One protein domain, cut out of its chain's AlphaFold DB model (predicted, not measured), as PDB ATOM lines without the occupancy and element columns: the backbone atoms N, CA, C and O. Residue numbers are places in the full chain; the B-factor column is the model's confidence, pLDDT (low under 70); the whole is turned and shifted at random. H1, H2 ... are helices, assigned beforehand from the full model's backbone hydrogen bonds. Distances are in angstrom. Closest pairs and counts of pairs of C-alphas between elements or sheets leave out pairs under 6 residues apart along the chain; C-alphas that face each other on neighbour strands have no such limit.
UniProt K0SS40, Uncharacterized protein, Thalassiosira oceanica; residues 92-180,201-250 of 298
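Overview. This is residues 92 to 180 and 201 to 250 of the 298 residues of an uncharacterized protein of Thalassiosira oceanica (UniProt K0SS40). Three long helices, H3, H7 and H8, lie side by side in a bundle, and a fourth long helix, H2, packs across part of H3 at a steep tilt. The short helices H1, H4 and H5 and the loop of residues 152 to 164 gather toward one end. The printed part has 139 residues, with eight named helices, H1 to H8 in order, and no named strand; it is all helix. It is compact, with a radius of gyration of the C-alphas of 16.6 A and spans of 51 by 36 by 28 A.

Along the chain. Find C-alpha 97 at (75.511, 103.129, 113.229), where H1 begins and runs to residue 104. H2, residues 106 to 127, is 33.3 A long; H3, residues 130 to 151, is 30.0 A. Next come H4, residues 165 to 169, H5, residues 172 to 177, and H6, residues 201 to 206. H7, residues 209 to 227, spans 27.3 A; H8, residues 232 to 249, spans 25.7 A and ends at (95.708, 94.540, 114.521).

Arrangement. Look first at H3, the hub, in an up and down bundle with H7 and H8, each running against the one before. H3 touches H7, closest C-alphas Trp 134 and Ser 224, 5.0 A. H7 and H8 form a hairpin at a shallow tilt of 5 degrees, closest C-alphas Cys 225 and Val 235, 5.5 A. H2 touches H3 with residues 117 to 127 alone, at a steep tilt of 46 degrees, closest C-alphas Phe 124 and Ala 133, 4.9 A. H5 touches H1, closest C-alphas Thr 99 and Ile 176, 6.9 A. H4 touches no helix. H6 only just touches H2, with 3 pairs of C-alphas within 8 A, closest Gly 106 and Lys 205, 6.8 A. Every O i to N i+4 pair is within hydrogen-bond range in H3, H5 and H6; H1 has 2 of 4, H2 16 of 18, H7 13 of 15, H8 12 of 14, and H4 0 of 1 beside 2 of 2 O i to N i+3 pairs.

Size, cuts and confidence. The C-alphas farthest apart, Leu 93 and Gln 231, are 51.2 A apart. Residues 181 to 200 are not printed; C-alphas 180 and 201 stand 24.2 A apart. The link from H3 to H4 is long. Low confidence, pLDDT under 70, falls on 41 residues, among them 154 to 170 and 201 to 208.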
ATOM      1  N   GLU A  92      72.507  92.460 109.887       50.31
ATOM      2  CA  GLU A  92      72.170  93.758 109.285       50.31
ATOM      3  C   GLU A  92      71.266  94.578 110.217       50.31
ATOM      4  O   GLU A  92      71.347  95.804 110.229       50.31
ATOM      5  N   LEU A  93      70.439  93.906 111.030       51.97
ATOM      6  CA  LEU A  93      69.603  94.527 112.062       51.97
ATOM      7  C   LEU A  93      70.424  94.927 113.298       51.97
ATOM      8  O   LEU A  93      70.139  95.946 113.916       51.97
ATOM      9  N   SER A  94      71.497  94.190 113.603       55.44
ATOM     10  CA  SER A  94      72.460  94.537 114.655       55.44
ATOM     11  C   SER A  94      73.557  95.510 114.190       55.44
ATOM     12  O   SER A  94      74.518  95.768 114.917       55.44
ATOM     13  N   ARG A  95      73.481  96.055 112.967       60.25
ATOM     14  CA  ARG A  95      74.531  96.929 112.430       60.25
ATOM     15  C   ARG A  95      74.620  98.229 113.230       60.25
ATOM     16  O   ARG A  95      73.743  99.080 113.157       60.25
ATOM     17  N   ASN A  96      75.734  98.404 113.938       64.44
ATOM     18  CA  ASN A  96      75.999  99.577 114.765       64.44
ATOM     19  C   ASN A  96      76.228 100.839 113.897       64.44
ATOM     20  O   ASN A  96      77.263 100.910 113.212       64.44
ATOM     21  N   PRO A  97      75.354 101.869 113.966       66.19
ATOM     22  CA  PRO A  97      75.511 103.129 113.229       66.19
ATOM     23  C   PRO A  97      76.828 103.861 113.542       66.19
ATOM     24  O   PRO A  97      77.362 104.595 112.710       66.19
ATOM     25  N   ASN A  98      77.413 103.616 114.719       62.31
ATOM     26  CA  ASN A  98      78.717 104.147 115.116       62.31
ATOM     27  C   ASN A  98      79.876 103.558 114.274       62.31
ATOM     28  O   ASN A  98      80.929 104.161 114.123       62.31
ATOM     29  N   THR A  99      79.707 102.401 113.637       65.69
ATOM     30  CA  THR A  99      80.727 101.890 112.701       65.69
ATOM     31  C   THR A  99      80.549 102.435 111.289       65.69
ATOM     32  O   THR A  99      81.479 102.385 110.476       65.69
ATOM     33  N   ASP A 100      79.369 102.969 110.977       67.81
ATOM     34  CA  ASP A 100      79.021 103.407 109.633       67.81
ATOM     35  C   ASP A 100      79.728 104.709 109.270       67.81
ATOM     36  O   ASP A 100      80.207 104.823 108.149       67.81
ATOM     37  N   TRP A 101      79.923 105.651 110.197       67.06
ATOM     38  CA  TRP A 101      80.738 106.840 109.907       67.06
ATOM     39  C   TRP A 101      82.229 106.503 109.750       67.06
ATOM     40  O   TRP A 101      82.910 107.122 108.934       67.06
ATOM     41  N   ILE A 102      82.730 105.469 110.438       70.25
ATOM     42  CA  ILE A 102      84.105 104.972 110.255       70.25
ATOM     43  C   ILE A 102      84.261 104.274 108.895       70.25
ATOM     44  O   ILE A 102      85.299 104.350 108.237       70.25
ATOM     45  N   THR A 103      83.217 103.583 108.446       65.38
ATOM     46  CA  THR A 103      83.255 102.766 107.223       65.38
ATOM     47  C   THR A 103      82.948 103.586 105.976       65.38
ATOM     48  O   THR A 103      83.638 103.471 104.967       65.38
ATOM     49  N   ASN A 104      81.952 104.463 106.063       67.81
ATOM     50  CA  ASN A 104      81.493 105.317 104.973       67.81
ATOM     51  C   ASN A 104      82.261 106.646 104.916       67.81
ATOM     52  O   ASN A 104      82.243 107.317 103.887       67.81
ATOM     53  N   GLY A 105      82.949 107.033 105.997       65.69
ATOM     54  CA  GLY A 105      83.624 108.328 106.114       65.69
ATOM     55  C   GLY A 105      84.827 108.519 105.188       65.69
ATOM     56  O   GLY A 105      85.208 109.661 104.924       65.69
ATOM     57  N   GLY A 106      85.410 107.436 104.664       73.00
ATOM     58  CA  GLY A 106      86.445 107.487 103.628       73.00
ATOM     59  C   GLY A 106      87.578 108.493 103.930       73.00
ATOM     60  O   GLY A 106      88.097 108.515 105.048       73.00
ATOM     61  N   PRO A 107      87.973 109.351 102.966       73.94
ATOM     62  CA  PRO A 107      89.031 110.348 103.162       73.94
ATOM     63  C   PRO A 107      88.731 111.394 104.245       73.94
ATOM     64  O   PRO A 107      89.658 111.906 104.865       73.94
ATOM     65  N   THR A 108      87.459 111.717 104.492       78.38
ATOM     66  CA  THR A 108      87.070 112.731 105.484       78.38
ATOM     67  C   THR A 108      87.409 112.275 106.897       78.38
ATOM     68  O   THR A 108      87.953 113.061 107.665       78.38
ATOM     69  N   LEU A 109      87.169 110.999 107.214       79.00
ATOM     70  CA  LEU A 109      87.579 110.395 108.485       79.00
ATOM     71  C   LEU A 109      89.095 110.505 108.669       79.00
ATOM     72  O   LEU A 109      89.575 110.915 109.719       79.00
ATOM     73  N   LEU A 110      89.867 110.171 107.632       79.88
ATOM     74  CA  LEU A 110      91.324 110.269 107.692       79.88
ATOM     75  C   LEU A 110      91.758 111.703 108.023       79.88
ATOM     76  O   LEU A 110      92.608 111.897 108.888       79.88
ATOM     77  N   VAL A 111      91.154 112.704 107.379       84.19
ATOM     78  CA  VAL A 111      91.470 114.117 107.629       84.19
ATOM     79  C   VAL A 111      91.090 114.542 109.048       84.19
ATOM     80  O   VAL A 111      91.913 115.162 109.719       84.19
ATOM     81  N   THR A 112      89.889 114.204 109.532       84.94
ATOM     82  CA  THR A 112      89.462 114.559 110.898       84.94
ATOM     83  C   THR A 112      90.292 113.847 111.959       84.94
ATOM     84  O   THR A 112      90.594 114.409 113.006       84.94
ATOM     85  N   TYR A 113      90.720 112.619 111.692       85.00
ATOM     86  CA  TYR A 113      91.554 111.881 112.620       85.00
ATOM     87  C   TYR A 113      92.982 112.434 112.673       85.00
ATOM     88  O   TYR A 113      93.506 112.665 113.763       85.00
ATOM     89  N   ILE A 114      93.593 112.743 111.522       88.31
ATOM     90  CA  ILE A 114      94.902 113.412 111.479       88.31
ATOM     91  C   ILE A 114      94.827 114.787 112.150       88.31
ATOM     92  O   ILE A 114      95.745 115.136 112.891       88.31
ATOM     93  N   SER A 115      93.752 115.556 111.948       89.56
ATOM     94  CA  SER A 115      93.622 116.868 112.588       89.56
ATOM     95  C   SER A 115      93.583 116.759 114.115       89.56
ATOM     96  O   SER A 115      94.275 117.523 114.783       89.56
ATOM     97  N   ILE A 116      92.885 115.763 114.673       90.38
ATOM     98  CA  ILE A 116      92.890 115.485 116.118       90.38
ATOM     99  C   ILE A 116      94.306 115.156 116.614       90.38
ATOM    100  O   ILE A 116      94.746 115.714 117.618       90.38
ATOM    101  N   LEU A 117      95.055 114.301 115.905       90.94
ATOM    102  CA  LEU A 117      96.431 113.955 116.290       90.94
ATOM    103  C   LEU A 117      97.368 115.158 116.255       90.94
ATOM    104  O   LEU A 117      98.209 115.317 117.139       90.94
ATOM    105  N   VAL A 118      97.215 116.010 115.245       91.94
ATOM    106  CA  VAL A 118      97.982 117.246 115.115       91.94
ATOM    107  C   VAL A 118      97.673 118.180 116.282       91.94
ATOM    108  O   VAL A 118      98.606 118.676 116.907       91.94
ATOM    109  N   VAL A 119      96.397 118.360 116.638       94.19
ATOM    110  CA  VAL A 119      95.989 119.174 117.797       94.19
ATOM    111  C   VAL A 119      96.604 118.636 119.089       94.19
ATOM    112  O   VAL A 119      97.271 119.393 119.785       94.19
ATOM    113  N   ILE A 120      96.467 117.335 119.371       92.12
ATOM    114  CA  ILE A 120      97.050 116.697 120.565       92.12
ATOM    115  C   ILE A 120      98.571 116.898 120.605       92.12
ATOM    116  O   ILE A 120      99.140 117.239 121.642       92.12
ATOM    117  N   THR A 121      99.235 116.727 119.463       92.44
ATOM    118  CA  THR A 121     100.685 116.905 119.347       92.44
ATOM    119  C   THR A 121     101.085 118.352 119.635       92.44
ATOM    120  O   THR A 121     101.989 118.584 120.435       92.44
ATOM    121  N   PHE A 122     100.388 119.334 119.057       93.75
ATOM    122  CA  PHE A 122     100.624 120.750 119.341       93.75
ATOM    123  C   PHE A 122     100.366 121.104 120.806       93.75
ATOM    124  O   PHE A 122     101.137 121.871 121.380       93.75
ATOM    125  N   THR A 123      99.344 120.514 121.431       93.88
ATOM    126  CA  THR A 123      99.101 120.676 122.867       93.88
ATOM    127  C   THR A 123     100.301 120.193 123.676       93.88
ATOM    128  O   THR A 123     100.784 120.938 124.519       93.88
ATOM    129  N   PHE A 124     100.858 119.010 123.400       93.88
ATOM    130  CA  PHE A 124     102.060 118.553 124.106       93.88
ATOM    131  C   PHE A 124     103.284 119.434 123.833       93.88
ATOM    132  O   PHE A 124     104.022 119.749 124.768       93.88
ATOM    133  N   LEU A 125     103.488 119.884 122.590       93.12
ATOM    134  CA  LEU A 125     104.592 120.788 122.244       93.12
ATOM    135  C   LEU A 125     104.531 122.124 123.003       93.12
ATOM    136  O   LEU A 125     105.571 122.752 123.184       93.12
ATOM    137  N   ALA A 126     103.349 122.558 123.450       93.06
ATOM    138  CA  ALA A 126     103.198 123.782 124.231       93.06
ATOM    139  C   ALA A 126     103.729 123.655 125.670       93.06
ATOM    140  O   ALA A 126     104.108 124.662 126.265       93.06
ATOM    141  N   PHE A 127     103.773 122.440 126.230       93.25
ATOM    142  CA  PHE A 127     104.127 122.213 127.638       93.25
ATOM    143  C   PHE A 127     105.472 121.511 127.841       93.25
ATOM    144  O   PHE A 127     106.079 121.667 128.900       93.25
ATOM    145  N   VAL A 128     105.947 120.726 126.868       93.69
ATOM    146  CA  VAL A 128     107.174 119.931 127.016       93.69
ATOM    147  C   VAL A 128     108.104 120.056 125.809       93.69
ATOM    148  O   VAL A 128     107.716 120.475 124.721       93.69
ATOM    149  N   ASN A 129     109.360 119.640 125.995       92.25
ATOM    150  CA  ASN A 129     110.348 119.583 124.920       92.25
ATOM    151  C   ASN A 129     109.836 118.768 123.729       92.25
ATOM    152  O   ASN A 129     109.263 117.698 123.921       92.25
ATOM    153  N   ALA A 130     110.158 119.206 122.508       89.62
ATOM    154  CA  ALA A 130     109.688 118.570 121.276       89.62
ATOM    155  C   ALA A 130     109.865 117.040 121.284       89.62
ATOM    156  O   ALA A 130     108.922 116.311 121.000       89.62
ATOM    157  N   LYS A 131     111.040 116.539 121.690       90.75
ATOM    158  CA  LYS A 131     111.323 115.093 121.753       90.75
ATOM    159  C   LYS A 131     110.322 114.341 122.634       90.75
ATOM    160  O   LYS A 131     109.752 113.345 122.207       90.75
ATOM    161  N   VAL A 132     110.086 114.859 123.840       89.88
ATOM    162  CA  VAL A 132     109.169 114.265 124.819       89.88
ATOM    163  C   VAL A 132     107.723 114.409 124.343       89.88
ATOM    164  O   VAL A 132     106.949 113.462 124.447       89.88
ATOM    165  N   ALA A 133     107.372 115.548 123.745       93.56
ATOM    166  CA  ALA A 133     106.028 115.811 123.244       93.56
ATOM    167  C   ALA A 133     105.597 114.787 122.188       93.56
ATOM    168  O   ALA A 133     104.514 114.217 122.285       93.56
ATOM    169  N   TRP A 134     106.470 114.495 121.218       92.75
ATOM    170  CA  TRP A 134     106.201 113.498 120.181       92.75
ATOM    171  C   TRP A 134     106.097 112.077 120.746       92.75
ATOM    172  O   TRP A 134     105.279 111.284 120.273       92.75
ATOM    173  N   THR A 135     106.876 111.739 121.779       92.81
ATOM    174  CA  THR A 135     106.745 110.434 122.449       92.81
ATOM    175  C   THR A 135     105.464 110.317 123.266       92.81
ATOM    176  O   THR A 135     104.805 109.282 123.207       92.81
ATOM    177  N   LEU A 136     105.048 111.387 123.952       92.12
ATOM    178  CA  LEU A 136     103.779 111.434 124.676       92.12
ATOM    179  C   LEU A 136     102.585 111.387 123.717       92.12
ATOM    180  O   LEU A 136     101.624 110.671 123.980       92.12
ATOM    181  N   ALA A 137     102.656 112.072 122.573       93.44
ATOM    182  CA  ALA A 137     101.632 111.996 121.535       93.44
ATOM    183  C   ALA A 137     101.479 110.559 121.004       93.44
ATOM    184  O   ALA A 137     100.366 110.044 120.953       93.44
ATOM    185  N   ASN A 138     102.590 109.878 120.704       93.19
ATOM    186  CA  ASN A 138     102.585 108.482 120.258       93.19
ATOM    187  C   ASN A 138     102.047 107.526 121.343       93.19
ATOM    188  O   ASN A 138     101.192 106.689 121.065       93.19
ATOM    189  N   ALA A 139     102.480 107.688 122.598       92.25
ATOM    190  CA  ALA A 139     102.008 106.878 123.723       92.25
ATOM    191  C   ALA A 139     100.522 107.103 124.038       92.25
ATOM    192  O   ALA A 139      99.775 106.142 124.218       92.25
ATOM    193  N   SER A 140     100.072 108.360 124.068       92.12
ATOM    194  CA  SER A 140      98.668 108.706 124.317       92.12
ATOM    195  C   SER A 140      97.765 108.181 123.204       92.12
ATOM    196  O   SER A 140      96.730 107.579 123.481       92.12
ATOM    197  N   HIS A 141      98.189 108.314 121.945       91.94
ATOM    198  CA  HIS A 141      97.494 107.743 120.800       91.94
ATOM    199  C   HIS A 141      97.406 106.221 120.874       91.94
ATOM    200  O   HIS A 141      96.328 105.676 120.636       91.94
ATOM    201  N   ALA A 142      98.498 105.538 121.225       90.88
ATOM    202  CA  ALA A 142      98.503 104.089 121.379       90.88
ATOM    203  C   ALA A 142      97.564 103.637 122.501       90.88
ATOM    204  O   ALA A 142      96.765 102.732 122.282       90.88
ATOM    205  N   MET A 143      97.599 104.306 123.655       90.38
ATOM    206  CA  MET A 143      96.714 104.028 124.789       90.38
ATOM    207  C   MET A 143      95.243 104.192 124.401       90.38
ATOM    208  O   MET A 143      94.454 103.263 124.531       90.38
ATOM    209  N   VAL A 144      94.883 105.357 123.857       88.88
ATOM    210  CA  VAL A 144      93.514 105.654 123.418       88.88
ATOM    211  C   VAL A 144      93.077 104.650 122.352       88.88
ATOM    212  O   VAL A 144      92.003 104.069 122.463       88.88
ATOM    213  N   SER A 145      93.912 104.380 121.350       87.50
ATOM    214  CA  SER A 145      93.570 103.442 120.277       87.50
ATOM    215  C   SER A 145      93.378 102.015 120.790       87.50
ATOM    216  O   SER A 145      92.451 101.346 120.345       87.50
ATOM    217  N   LEU A 146      94.213 101.545 121.720       87.00
ATOM    218  CA  LEU A 146      94.067 100.227 122.343       87.00
ATOM    219  C   LEU A 146      92.779 100.137 123.158       87.00
ATOM    220  O   LEU A 146      92.019  99.186 122.982       87.00
ATOM    221  N   CYS A 147      92.491 101.148 123.978       84.44
ATOM    222  CA  CYS A 147      91.260 101.197 124.752       84.44
ATOM    223  C   CYS A 147      90.028 101.204 123.835       84.44
ATOM    224  O   CYS A 147      89.170 100.334 123.941       84.44
ATOM    225  N   TYR A 148      89.950 102.132 122.881       80.69
ATOM    226  CA  TYR A 148      88.768 102.265 122.025       80.69
ATOM    227  C   TYR A 148      88.563 101.088 121.071       80.69
ATOM    228  O   TYR A 148      87.421 100.696 120.845       80.69
ATOM    229  N   LEU A 149      89.631 100.535 120.487       81.44
ATOM    230  CA  LEU A 149      89.496  99.487 119.471       81.44
ATOM    231  C   LEU A 149      89.436  98.082 120.063       81.44
ATOM    232  O   LEU A 149      88.734  97.243 119.506       81.44
ATOM    233  N   HIS A 150      90.159  97.822 121.153       80.69
ATOM    234  CA  HIS A 150      90.344  96.468 121.677       80.69
ATOM    235  C   HIS A 150      89.810  96.268 123.101       80.69
ATOM    236  O   HIS A 150      89.661  95.122 123.516       80.69
ATOM    237  N   TRP A 151      89.498  97.337 123.844       75.56
ATOM    238  CA  TRP A 151      88.966  97.233 125.209       75.56
ATOM    239  C   TRP A 151      87.467  97.535 125.292       75.56
ATOM    240  O   TRP A 151      86.730  96.824 125.975       75.56
ATOM    241  N   ILE A 152      87.002  98.576 124.595       73.56
ATOM    242  CA  ILE A 152      85.586  98.955 124.568       73.56
ATOM    243  C   ILE A 152      84.805  97.959 123.704       73.56
ATOM    244  O   ILE A 152      85.138  97.709 122.542       73.56
ATOM    245  N   LYS A 153      83.748  97.404 124.303       72.25
ATOM    246  CA  LYS A 153      82.777  96.506 123.675       72.25
ATOM    247  C   LYS A 153      81.456  97.225 123.427       72.25
ATOM    248  O   LYS A 153      81.071  98.089 124.217       72.25
ATOM    249  N   GLY A 154      80.765  96.824 122.362       65.69
ATOM    250  CA  GLY A 154      79.469  97.390 121.995       65.69
ATOM    251  C   GLY A 154      79.539  98.877 121.628       65.69
ATOM    252  O   GLY A 154      80.609  99.436 121.364       65.69
ATOM    253  N   ASN A 155      78.381  99.530 121.581       65.50
ATOM    254  CA  ASN A 155      78.283 100.968 121.364       65.50
ATOM    255  C   ASN A 155      78.131 101.706 122.703       65.50
ATOM    256  O   ASN A 155      77.173 101.434 123.426       65.50
ATOM    257  N   PRO A 156      78.987 102.698 123.012       58.25
ATOM    258  CA  PRO A 156      78.805 103.538 124.194       58.25
ATOM    259  C   PRO A 156      77.442 104.242 124.250       58.25
ATOM    260  O   PRO A 156      76.955 104.522 125.340       58.25
ATOM    261  N   ALA A 157      76.828 104.538 123.097       56.53
ATOM    262  CA  ALA A 157      75.547 105.244 123.036       56.53
ATOM    263  C   ALA A 157      74.321 104.348 123.303       56.53
ATOM    264  O   ALA A 157      73.311 104.859 123.775       56.53
ATOM    265  N   ASP A 158      74.426 103.032 123.082       56.75
ATOM    266  CA  ASP A 158      73.291 102.096 123.202       56.75
ATOM    267  C   ASP A 158      73.399 101.198 124.445       56.75
ATOM    268  O   ASP A 158      72.658 100.225 124.581       56.75
ATOM    269  N   TYR A 159      74.293 101.538 125.384       55.78
ATOM    270  CA  TYR A 159      74.486 100.792 126.637       55.78
ATOM    271  C   TYR A 159      73.188 100.642 127.449       55.78
ATOM    272  O   TYR A 159      73.058  99.705 128.230       55.78
ATOM    273  N   PHE A 160      72.229 101.555 127.256       55.28
ATOM    274  CA  PHE A 160      70.937 101.567 127.945       55.28
ATOM    275  C   PHE A 160      69.794 100.899 127.169       55.28
ATOM    276  O   PHE A 160      68.799 100.540 127.787       55.28
ATOM    277  N   ASP A 161      69.911 100.742 125.847       56.59
ATOM    278  CA  ASP A 161      68.790 100.326 124.989       56.59
ATOM    279  C   ASP A 161      68.861  98.836 124.605       56.59
ATOM    280  O   ASP A 161      67.872  98.239 124.198       56.59
ATOM    281  N   GLY A 162      70.025  98.186 124.751       57.06
ATOM    282  CA  GLY A 162      70.171  96.736 124.536       57.06
ATOM    283  C   GLY A 162      69.883  96.258 123.101       57.06
ATOM    284  O   GLY A 162      69.963  95.064 122.817       57.06
ATOM    285  N   THR A 163      69.613  97.177 122.173       55.12
ATOM    286  CA  THR A 163      69.144  96.917 120.803       55.12
ATOM    287  C   THR A 163      70.193  96.290 119.887       55.12
ATOM    288  O   THR A 163      69.853  95.790 118.817       55.12
ATOM    289  N   GLN A 164      71.465  96.262 120.295       54.59
ATOM    290  CA  GLN A 164      72.557  95.737 119.469       54.59
ATOM    291  C   GLN A 164      72.751  94.213 119.534       54.59
ATOM    292  O   GLN A 164      73.560  93.686 118.766       54.59
ATOM    293  N   GLY A 165      72.018  93.492 120.393       63.44
ATOM    294  CA  GLY A 165      72.058  92.024 120.449       63.44
ATOM    295  C   GLY A 165      73.487  91.460 120.517       63.44
ATOM    296  O   GLY A 165      74.279  91.852 121.372       63.44
ATOM    297  N   GLU A 166      73.832  90.569 119.581       56.34
ATOM    298  CA  GLU A 166      75.121  89.855 119.488       56.34
ATOM    299  C   GLU A 166      76.348  90.784 119.322       56.34
ATOM    300  O   GLU A 166      77.464  90.443 119.717       56.34
ATOM    301  N   MET A 167      76.159  92.009 118.819       61.50
ATOM    302  CA  MET A 167      77.251  92.970 118.600       61.50
ATOM    303  C   MET A 167      77.773  93.612 119.893       61.50
ATOM    304  O   MET A 167      78.879  94.163 119.893       61.50
ATOM    305  N   ASN A 168      77.031  93.497 121.002       62.50
ATOM    306  CA  ASN A 168      77.463  93.960 122.327       62.50
ATOM    307  C   ASN A 168      78.687  93.205 122.854       62.50
ATOM    308  O   ASN A 168      79.433  93.726 123.683       62.50
ATOM    309  N   TYR A 169      78.927  91.995 122.355       64.12
ATOM    310  CA  TYR A 169      80.030  91.152 122.805       64.12
ATOM    311  C   TYR A 169      81.313  91.323 121.989       64.12
ATOM    312  O   TYR A 169      82.359  90.785 122.366       64.12
ATOM    313  N   MET A 170      81.249  92.100 120.904       69.38
ATOM    314  CA  MET A 170      82.379  92.372 120.024       69.38
ATOM    315  C   MET A 170      83.033  93.713 120.339       69.38
ATOM    316  O   MET A 170      82.372  94.718 120.618       69.38
ATOM    317  N   THR A 171      84.359  93.727 120.246       79.06
ATOM    318  CA  THR A 171      85.155  94.955 120.265       79.06
ATOM    319  C   THR A 171      84.933  95.759 118.986       79.06
ATOM    320  O   THR A 171      84.606  95.208 117.930       79.06
ATOM    321  N   LEU A 172      85.152  97.075 119.041       78.25
ATOM    322  CA  LEU A 172      85.023  97.934 117.859       78.25
ATOM    323  C   LEU A 172      85.929  97.468 116.702       78.25
ATOM    324  O   LEU A 172      85.541  97.555 115.537       78.25
ATOM    325  N   TRP A 173      87.116  96.930 117.007       80.94
ATOM    326  CA  TRP A 173      88.001  96.338 116.004       80.94
ATOM    327  C   TRP A 173      87.360  95.152 115.275       80.94
ATOM    328  O   TRP A 173      87.358  95.115 114.042       80.94
ATOM    329  N   GLU A 174      86.774  94.211 116.016       76.50
ATOM    330  CA  GLU A 174      86.095  93.042 115.448       76.50
ATOM    331  C   GLU A 174      84.923  93.467 114.558       76.50
ATOM    332  O   GLU A 174      84.812  92.974 113.437       76.50
ATOM    333  N   GLN A 175      84.141  94.469 114.977       76.62
ATOM    334  CA  GLN A 175      83.040  95.027 114.178       76.62
ATOM    335  C   GLN A 175      83.512  95.669 112.854       76.62
ATOM    336  O   GLN A 175      82.795  95.659 111.851       76.62
ATOM    337  N   ILE A 176      84.718  96.246 112.817       76.56
ATOM    338  CA  ILE A 176      85.295  96.848 111.599       76.56
ATOM    339  C   ILE A 176      85.839  95.767 110.651       76.56
ATOM    340  O   ILE A 176      85.795  95.926 109.423       76.56
ATOM    341  N   VAL A 177      86.372  94.671 111.196       74.50
ATOM    342  CA  VAL A 177      86.989  93.593 110.409       74.50
ATOM    343  C   VAL A 177      85.956  92.588 109.892       74.50
ATOM    344  O   VAL A 177      86.136  92.106 108.769       74.50
ATOM    345  N   SER A 178      84.883  92.326 110.650       66.56
ATOM    346  CA  SER A 178      83.855  91.312 110.365       66.56
ATOM    347  C   SER A 178      82.958  91.622 109.168       66.56
ATOM    348  O   SER A 178      82.270  90.727 108.683       66.56
ATOM    349  N   LYS A 179      82.976  92.857 108.645       60.34
ATOM    350  CA  LYS A 179      82.115  93.245 107.520       60.34
ATOM    351  C   LYS A 179      82.346  92.314 106.323       60.34
ATOM    352  O   LYS A 179      83.457  92.326 105.766       60.34
ATOM    353  N   PRO A 180      81.326  91.546 105.882       45.66
ATOM    354  CA  PRO A 180      81.430  90.815 104.638       45.66
ATOM    355  C   PRO A 180      81.649  91.853 103.546       45.66
ATOM    356  O   PRO A 180      80.960  92.874 103.473       45.66
ATOM    357  N   THR A 201      94.235 109.273  93.874       67.94
ATOM    358  CA  THR A 201      92.841 109.447  94.317       67.94
ATOM    359  C   THR A 201      92.072 108.127  94.373       67.94
ATOM    360  O   THR A 201      91.266 107.922  95.280       67.94
ATOM    361  N   ARG A 202      92.339 107.188  93.454       66.75
ATOM    362  CA  ARG A 202      91.757 105.836  93.497       66.75
ATOM    363  C   ARG A 202      92.395 104.964  94.567       66.75
ATOM    364  O   ARG A 202      91.673 104.213  95.208       66.75
ATOM    365  N   ALA A 203      93.703 105.078  94.790       63.75
ATOM    366  CA  ALA A 203      94.384 104.391  95.883       63.75
ATOM    367  C   ALA A 203      93.842 104.859  97.241       63.75
ATOM    368  O   ALA A 203      93.475 104.026  98.062       63.75
ATOM    369  N   ILE A 204      93.671 106.172  97.425       64.75
ATOM    370  CA  ILE A 204      93.098 106.772  98.634       64.75
ATOM    371  C   ILE A 204      91.639 106.342  98.828       64.75
ATOM    372  O   ILE A 204      91.247 106.003  99.937       64.75
ATOM    373  N   LYS A 205      90.837 106.276  97.757       63.28
ATOM    374  CA  LYS A 205      89.464 105.740  97.822       63.28
ATOM    375  C   LYS A 205      89.403 104.229  98.069       63.28
ATOM    376  O   LYS A 205      88.380 103.740  98.532       63.28
ATOM    377  N   LYS A 206      90.464 103.491  97.729       64.25
ATOM    378  CA  LYS A 206      90.579 102.040  97.934       64.25
ATOM    379  C   LYS A 206      91.141 101.684  99.314       64.25
ATOM    380  O   LYS A 206      91.066 100.517  99.695       64.25
ATOM    381  N   LEU A 207      91.674 102.650 100.067       63.06
ATOM    382  CA  LEU A 207      92.028 102.441 101.469       63.06
ATOM    383  C   LEU A 207      90.755 102.057 102.228       63.06
ATOM    384  O   LEU A 207      89.847 102.874 102.386       63.06
ATOM    385  N   ARG A 208      90.668 100.805 102.684       67.88
ATOM    386  CA  ARG A 208      89.594 100.406 103.596       67.88
ATOM    387  C   ARG A 208      89.858 101.047 104.952       67.88
ATOM    388  O   ARG A 208      91.013 101.226 105.336       67.88
ATOM    389  N   SER A 209      88.810 101.307 105.725       70.88
ATOM    390  CA  SER A 209      88.933 101.911 107.059       70.88
ATOM    391  C   SER A 209      89.889 101.136 107.976       70.88
ATOM    392  O   SER A 209      90.667 101.745 108.703       70.88
ATOM    393  N   ARG A 210      89.925  99.798 107.865       74.00
ATOM    394  CA  ARG A 210      90.887  98.952 108.595       74.00
ATOM    395  C   ARG A 210      92.348  99.277 108.259       74.00
ATOM    396  O   ARG A 210      93.193  99.294 109.145       74.00
ATOM    397  N   ASP A 211      92.634  99.561 106.988       75.06
ATOM    398  CA  ASP A 211      93.991  99.809 106.504       75.06
ATOM    399  C   ASP A 211      94.458 101.190 107.005       75.06
ATOM    400  O   ASP A 211      95.583 101.342 107.476       75.06
ATOM    401  N   VAL A 212      93.555 102.178 107.020       76.50
ATOM    402  CA  VAL A 212      93.805 103.522 107.572       76.50
ATOM    403  C   VAL A 212      94.141 103.464 109.067       76.50
ATOM    404  O   VAL A 212      95.114 104.077 109.507       76.50
ATOM    405  N   LEU A 213      93.393 102.677 109.847       79.31
ATOM    406  CA  LEU A 213      93.617 102.528 111.291       79.31
ATOM    407  C   LEU A 213      94.930 101.800 111.640       79.31
ATOM    408  O   LEU A 213      95.408 101.919 112.771       79.31
ATOM    409  N   CYS A 214      95.532 101.079 110.690       80.00
ATOM    410  CA  CYS A 214      96.851 100.451 110.831       80.00
ATOM    411  C   CYS A 214      98.002 101.352 110.361       80.00
ATOM    412  O   CYS A 214      99.069 101.344 110.970       80.00
ATOM    413  N   VAL A 215      97.799 102.144 109.304       84.50
ATOM    414  CA  VAL A 215      98.837 103.023 108.729       84.50
ATOM    415  C   VAL A 215      99.112 104.252 109.603       84.50
ATOM    416  O   VAL A 215     100.210 104.795 109.606       84.50
ATOM    417  N   ILE A 216      98.137 104.716 110.377       86.69
ATOM    418  CA  ILE A 216      98.312 105.941 111.167       86.69
ATOM    419  C   ILE A 216      99.266 105.763 112.360       86.69
ATOM    420  O   ILE A 216     100.190 106.569 112.477       86.69
ATOM    421  N   PRO A 217      99.135 104.719 113.205       87.25
ATOM    422  CA  PRO A 217     100.116 104.457 114.258       87.25
ATOM    423  C   PRO A 217     101.541 104.266 113.721       87.25
ATOM    424  O   PRO A 217     102.496 104.699 114.359       87.25
ATOM    425  N   THR A 218     101.707 103.645 112.544       88.62
ATOM    426  CA  THR A 218     103.036 103.437 111.941       88.62
ATOM    427  C   THR A 218     103.661 104.763 111.507       88.62
ATOM    428  O   THR A 218     104.815 105.037 111.837       88.62
ATOM    429  N   VAL A 219     102.899 105.623 110.823       90.75
ATOM    430  CA  VAL A 219     103.371 106.953 110.409       90.75
ATOM    431  C   VAL A 219     103.660 107.836 111.625       90.75
ATOM    432  O   VAL A 219     104.687 108.510 111.652       90.75
ATOM    433  N   LEU A 220     102.807 107.808 112.654       89.00
ATOM    434  CA  LEU A 220     103.005 108.596 113.871       89.00
ATOM    435  C   LEU A 220     104.274 108.178 114.629       89.00
ATOM    436  O   LEU A 220     105.062 109.039 115.026       89.00
ATOM    437  N   ALA A 221     104.522 106.873 114.765       89.56
ATOM    438  CA  ALA A 221     105.743 106.356 115.376       89.56
ATOM    439  C   ALA A 221     106.994 106.767 114.580       89.56
ATOM    440  O   ALA A 221     107.980 107.217 115.167       89.56
ATOM    441  N   GLN A 222     106.933 106.704 113.245       90.00
ATOM    442  CA  GLN A 222     108.027 107.140 112.376       90.00
ATOM    443  C   GLN A 222     108.324 108.641 112.530       90.00
ATOM    444  O   GLN A 222     109.486 109.034 112.650       90.00
ATOM    445  N   LEU A 223     107.286 109.483 112.564       89.75
ATOM    446  CA  LEU A 223     107.424 110.927 112.779       89.75
ATOM    447  C   LEU A 223     108.004 111.242 114.161       89.75
ATOM    448  O   LEU A 223     108.865 112.114 114.281       89.75
ATOM    449  N   SER A 224     107.598 110.493 115.188       88.94
ATOM    450  CA  SER A 224     108.120 110.650 116.543       88.94
ATOM    451  C   SER A 224     109.610 110.295 116.635       88.94
ATOM    452  O   SER A 224     110.404 111.060 117.188       88.94
ATOM    453  N   CYS A 225     110.035 109.197 115.997       89.38
ATOM    454  CA  CYS A 225     111.451 108.829 115.890       89.38
ATOM    455  C   CYS A 225     112.277 109.886 115.140       89.38
ATOM    456  O   CYS A 225     113.385 110.231 115.568       89.38
ATOM    457  N   HIS A 226     111.727 110.443 114.058       91.00
ATOM    458  CA  HIS A 226     112.371 111.513 113.300       91.00
ATOM    459  C   HIS A 226     112.535 112.791 114.141       91.00
ATOM    460  O   HIS A 226     113.619 113.377 114.177       91.00
ATOM    461  N   ALA A 227     111.502 113.196 114.884       88.06
ATOM    462  CA  ALA A 227     111.557 114.362 115.765       88.06
ATOM    463  C   ALA A 227     112.569 114.202 116.916       88.06
ATOM    464  O   ALA A 227     113.203 115.173 117.337       88.06
ATOM    465  N   ALA A 228     112.780 112.970 117.386       87.56
ATOM    466  CA  ALA A 228     113.793 112.641 118.386       87.56
ATOM    467  C   ALA A 228     115.228 112.558 117.826       87.56
ATOM    468  O   ALA A 228     116.154 112.258 118.583       87.56
ATOM    469  N   LYS A 229     115.442 112.831 116.527       88.69
ATOM    470  CA  LYS A 229     116.735 112.669 115.832       88.69
ATOM    471  C   LYS A 229     117.331 111.264 116.010       88.69
ATOM    472  O   LYS A 229     118.545 111.126 116.122       88.69
ATOM    473  N   TYR A 230     116.478 110.240 116.075       87.81
ATOM    474  CA  TYR A 230     116.882 108.842 116.254       87.81
ATOM    475  C   TYR A 230     117.730 108.563 117.510       87.81
ATOM    476  O   TYR A 230     118.551 107.649 117.522       87.81
ATOM    477  N   GLN A 231     117.528 109.322 118.591       91.12
ATOM    478  CA  GLN A 231     118.116 108.987 119.891       91.12
ATOM    479  C   GLN A 231     117.557 107.652 120.409       91.12
ATOM    480  O   GLN A 231     116.339 107.484 120.489       91.12
ATOM    481  N   THR A 232     118.446 106.727 120.786       89.19
ATOM    482  CA  THR A 232     118.110 105.326 121.092       89.19
ATOM    483  C   THR A 232     117.007 105.180 122.138       89.19
ATOM    484  O   THR A 232     116.081 104.405 121.928       89.19
ATOM    485  N   GLU A 233     117.053 105.960 123.221       89.44
ATOM    486  CA  GLU A 233     116.061 105.910 124.307       89.44
ATOM    487  C   GLU A 233     114.630 106.143 123.795       89.44
ATOM    488  O   GLU A 233     113.730 105.340 124.038       89.44
ATOM    489  N   TYR A 234     114.429 107.200 123.007       89.94
ATOM    490  CA  TYR A 234     113.117 107.555 122.464       89.94
ATOM    491  C   TYR A 234     112.680 106.609 121.343       89.94
ATOM    492  O   TYR A 234     111.493 106.318 121.212       89.94
ATOM    493  N   VAL A 235     113.625 106.109 120.540       90.75
ATOM    494  CA  VAL A 235     113.334 105.143 119.473       90.75
ATOM    495  C   VAL A 235     112.839 103.826 120.062       90.75
ATOM    496  O   VAL A 235     111.810 103.328 119.618       90.75
ATOM    497  N   VAL A 236     113.512 103.290 121.085       92.88
ATOM    498  CA  VAL A 236     113.103 102.035 121.734       92.88
ATOM    499  C   VAL A 236     111.706 102.171 122.336       92.88
ATOM    500  O   VAL A 236     110.868 101.297 122.125       92.88
ATOM    501  N   ILE A 237     111.416 103.290 123.009       92.19
ATOM    502  CA  ILE A 237     110.086 103.548 123.576       92.19
ATOM    503  C   ILE A 237     109.031 103.642 122.467       92.19
ATOM    504  O   ILE A 237     108.015 102.955 122.529       92.19
ATOM    505  N   ASN A 238     109.263 104.449 121.430       92.12
ATOM    506  CA  ASN A 238     108.293 104.641 120.351       92.12
ATOM    507  C   ASN A 238     108.022 103.361 119.556       92.12
ATOM    508  O   ASN A 238     106.871 103.095 119.212       92.12
ATOM    509  N   VAL A 239     109.063 102.573 119.274       91.69
ATOM    510  CA  VAL A 239     108.945 101.279 118.591       91.69
ATOM    511  C   VAL A 239     108.263 100.252 119.495       91.69
ATOM    512  O   VAL A 239     107.434  99.480 119.015       91.69
ATOM    513  N   GLY A 240     108.545 100.260 120.799       92.81
ATOM    514  CA  GLY A 240     107.844  99.432 121.780       92.81
ATOM    515  C   GLY A 240     106.346  99.733 121.814       92.81
ATOM    516  O   GLY A 240     105.531  98.840 121.600       92.81
ATOM    517  N   VAL A 241     105.980 101.007 121.980       92.25
ATOM    518  CA  VAL A 241     104.587 101.489 121.949       92.25
ATOM    519  C   VAL A 241     103.897 101.111 120.635       92.25
ATOM    520  O   VAL A 241     102.779 100.595 120.638       92.25
ATOM    521  N   TRP A 242     104.583 101.314 119.509       92.94
ATOM    522  CA  TRP A 242     104.096 100.925 118.189       92.94
ATOM    523  C   TRP A 242     103.850  99.414 118.076       92.94
ATOM    524  O   TRP A 242     102.819  98.989 117.559       92.94
ATOM    525  N   SER A 243     104.764  98.594 118.595       90.19
ATOM    526  CA  SER A 243     104.629  97.135 118.570       90.19
ATOM    527  C   SER A 243     103.381  96.709 119.342       90.19
ATOM    528  O   SER A 243     102.552  95.980 118.806       90.19
ATOM    529  N   VAL A 244     103.182  97.243 120.550       89.12
ATOM    530  CA  VAL A 244     102.019  96.926 121.394       89.12
ATOM    531  C   VAL A 244     100.694  97.269 120.703       89.12
ATOM    532  O   VAL A 244      99.765  96.469 120.757       89.12
ATOM    533  N   VAL A 245     100.593  98.409 120.006       88.31
ATOM    534  CA  VAL A 245      99.352  98.792 119.298       88.31
ATOM    535  C   VAL A 245      99.138  98.042 117.979       88.31
ATOM    536  O   VAL A 245      98.006  97.954 117.500       88.31
ATOM    537  N   MET A 246     100.198  97.499 117.372       87.94
ATOM    538  CA  MET A 246     100.105  96.777 116.100       87.94
ATOM    539  C   MET A 246      99.832  95.284 116.260       87.94
ATOM    540  O   MET A 246      99.109  94.736 115.431       87.94
ATOM    541  N   ILE A 247     100.350  94.634 117.308       86.06
ATOM    542  CA  ILE A 247     100.106  93.208 117.589       86.06
ATOM    543  C   ILE A 247      98.600  92.849 117.516       86.06
ATOM    544  O   ILE A 247      98.268  91.917 116.782       86.06
ATOM    545  N   PRO A 248      97.660  93.590 118.149       79.88
ATOM    546  CA  PRO A 248      96.220  93.278 118.100       79.88
ATOM    547  C   PRO A 248      95.530  93.585 116.782       79.88
ATOM    548  O   PRO A 248      94.403  93.150 116.568       79.88
ATOM    549  N   LYS A 249      96.219  94.256 115.862       79.69
ATOM    550  CA  LYS A 249      95.708  94.540 114.521       79.69
ATOM    551  C   LYS A 249      96.144  93.500 113.490       79.69
ATOM    552  O   LYS A 249      95.716  93.568 112.336       79.69
ATOM    553  N   LEU A 250      97.013  92.559 113.869       77.19
ATOM    554  CA  LEU A 250      97.479  91.509 112.971       77.19
ATOM    555  C   LEU A 250      96.355  90.505 112.681       77.19
ATOM    556  O   LEU A 250      95.610  90.134 113.587       77.19
TER     557      LEU A 250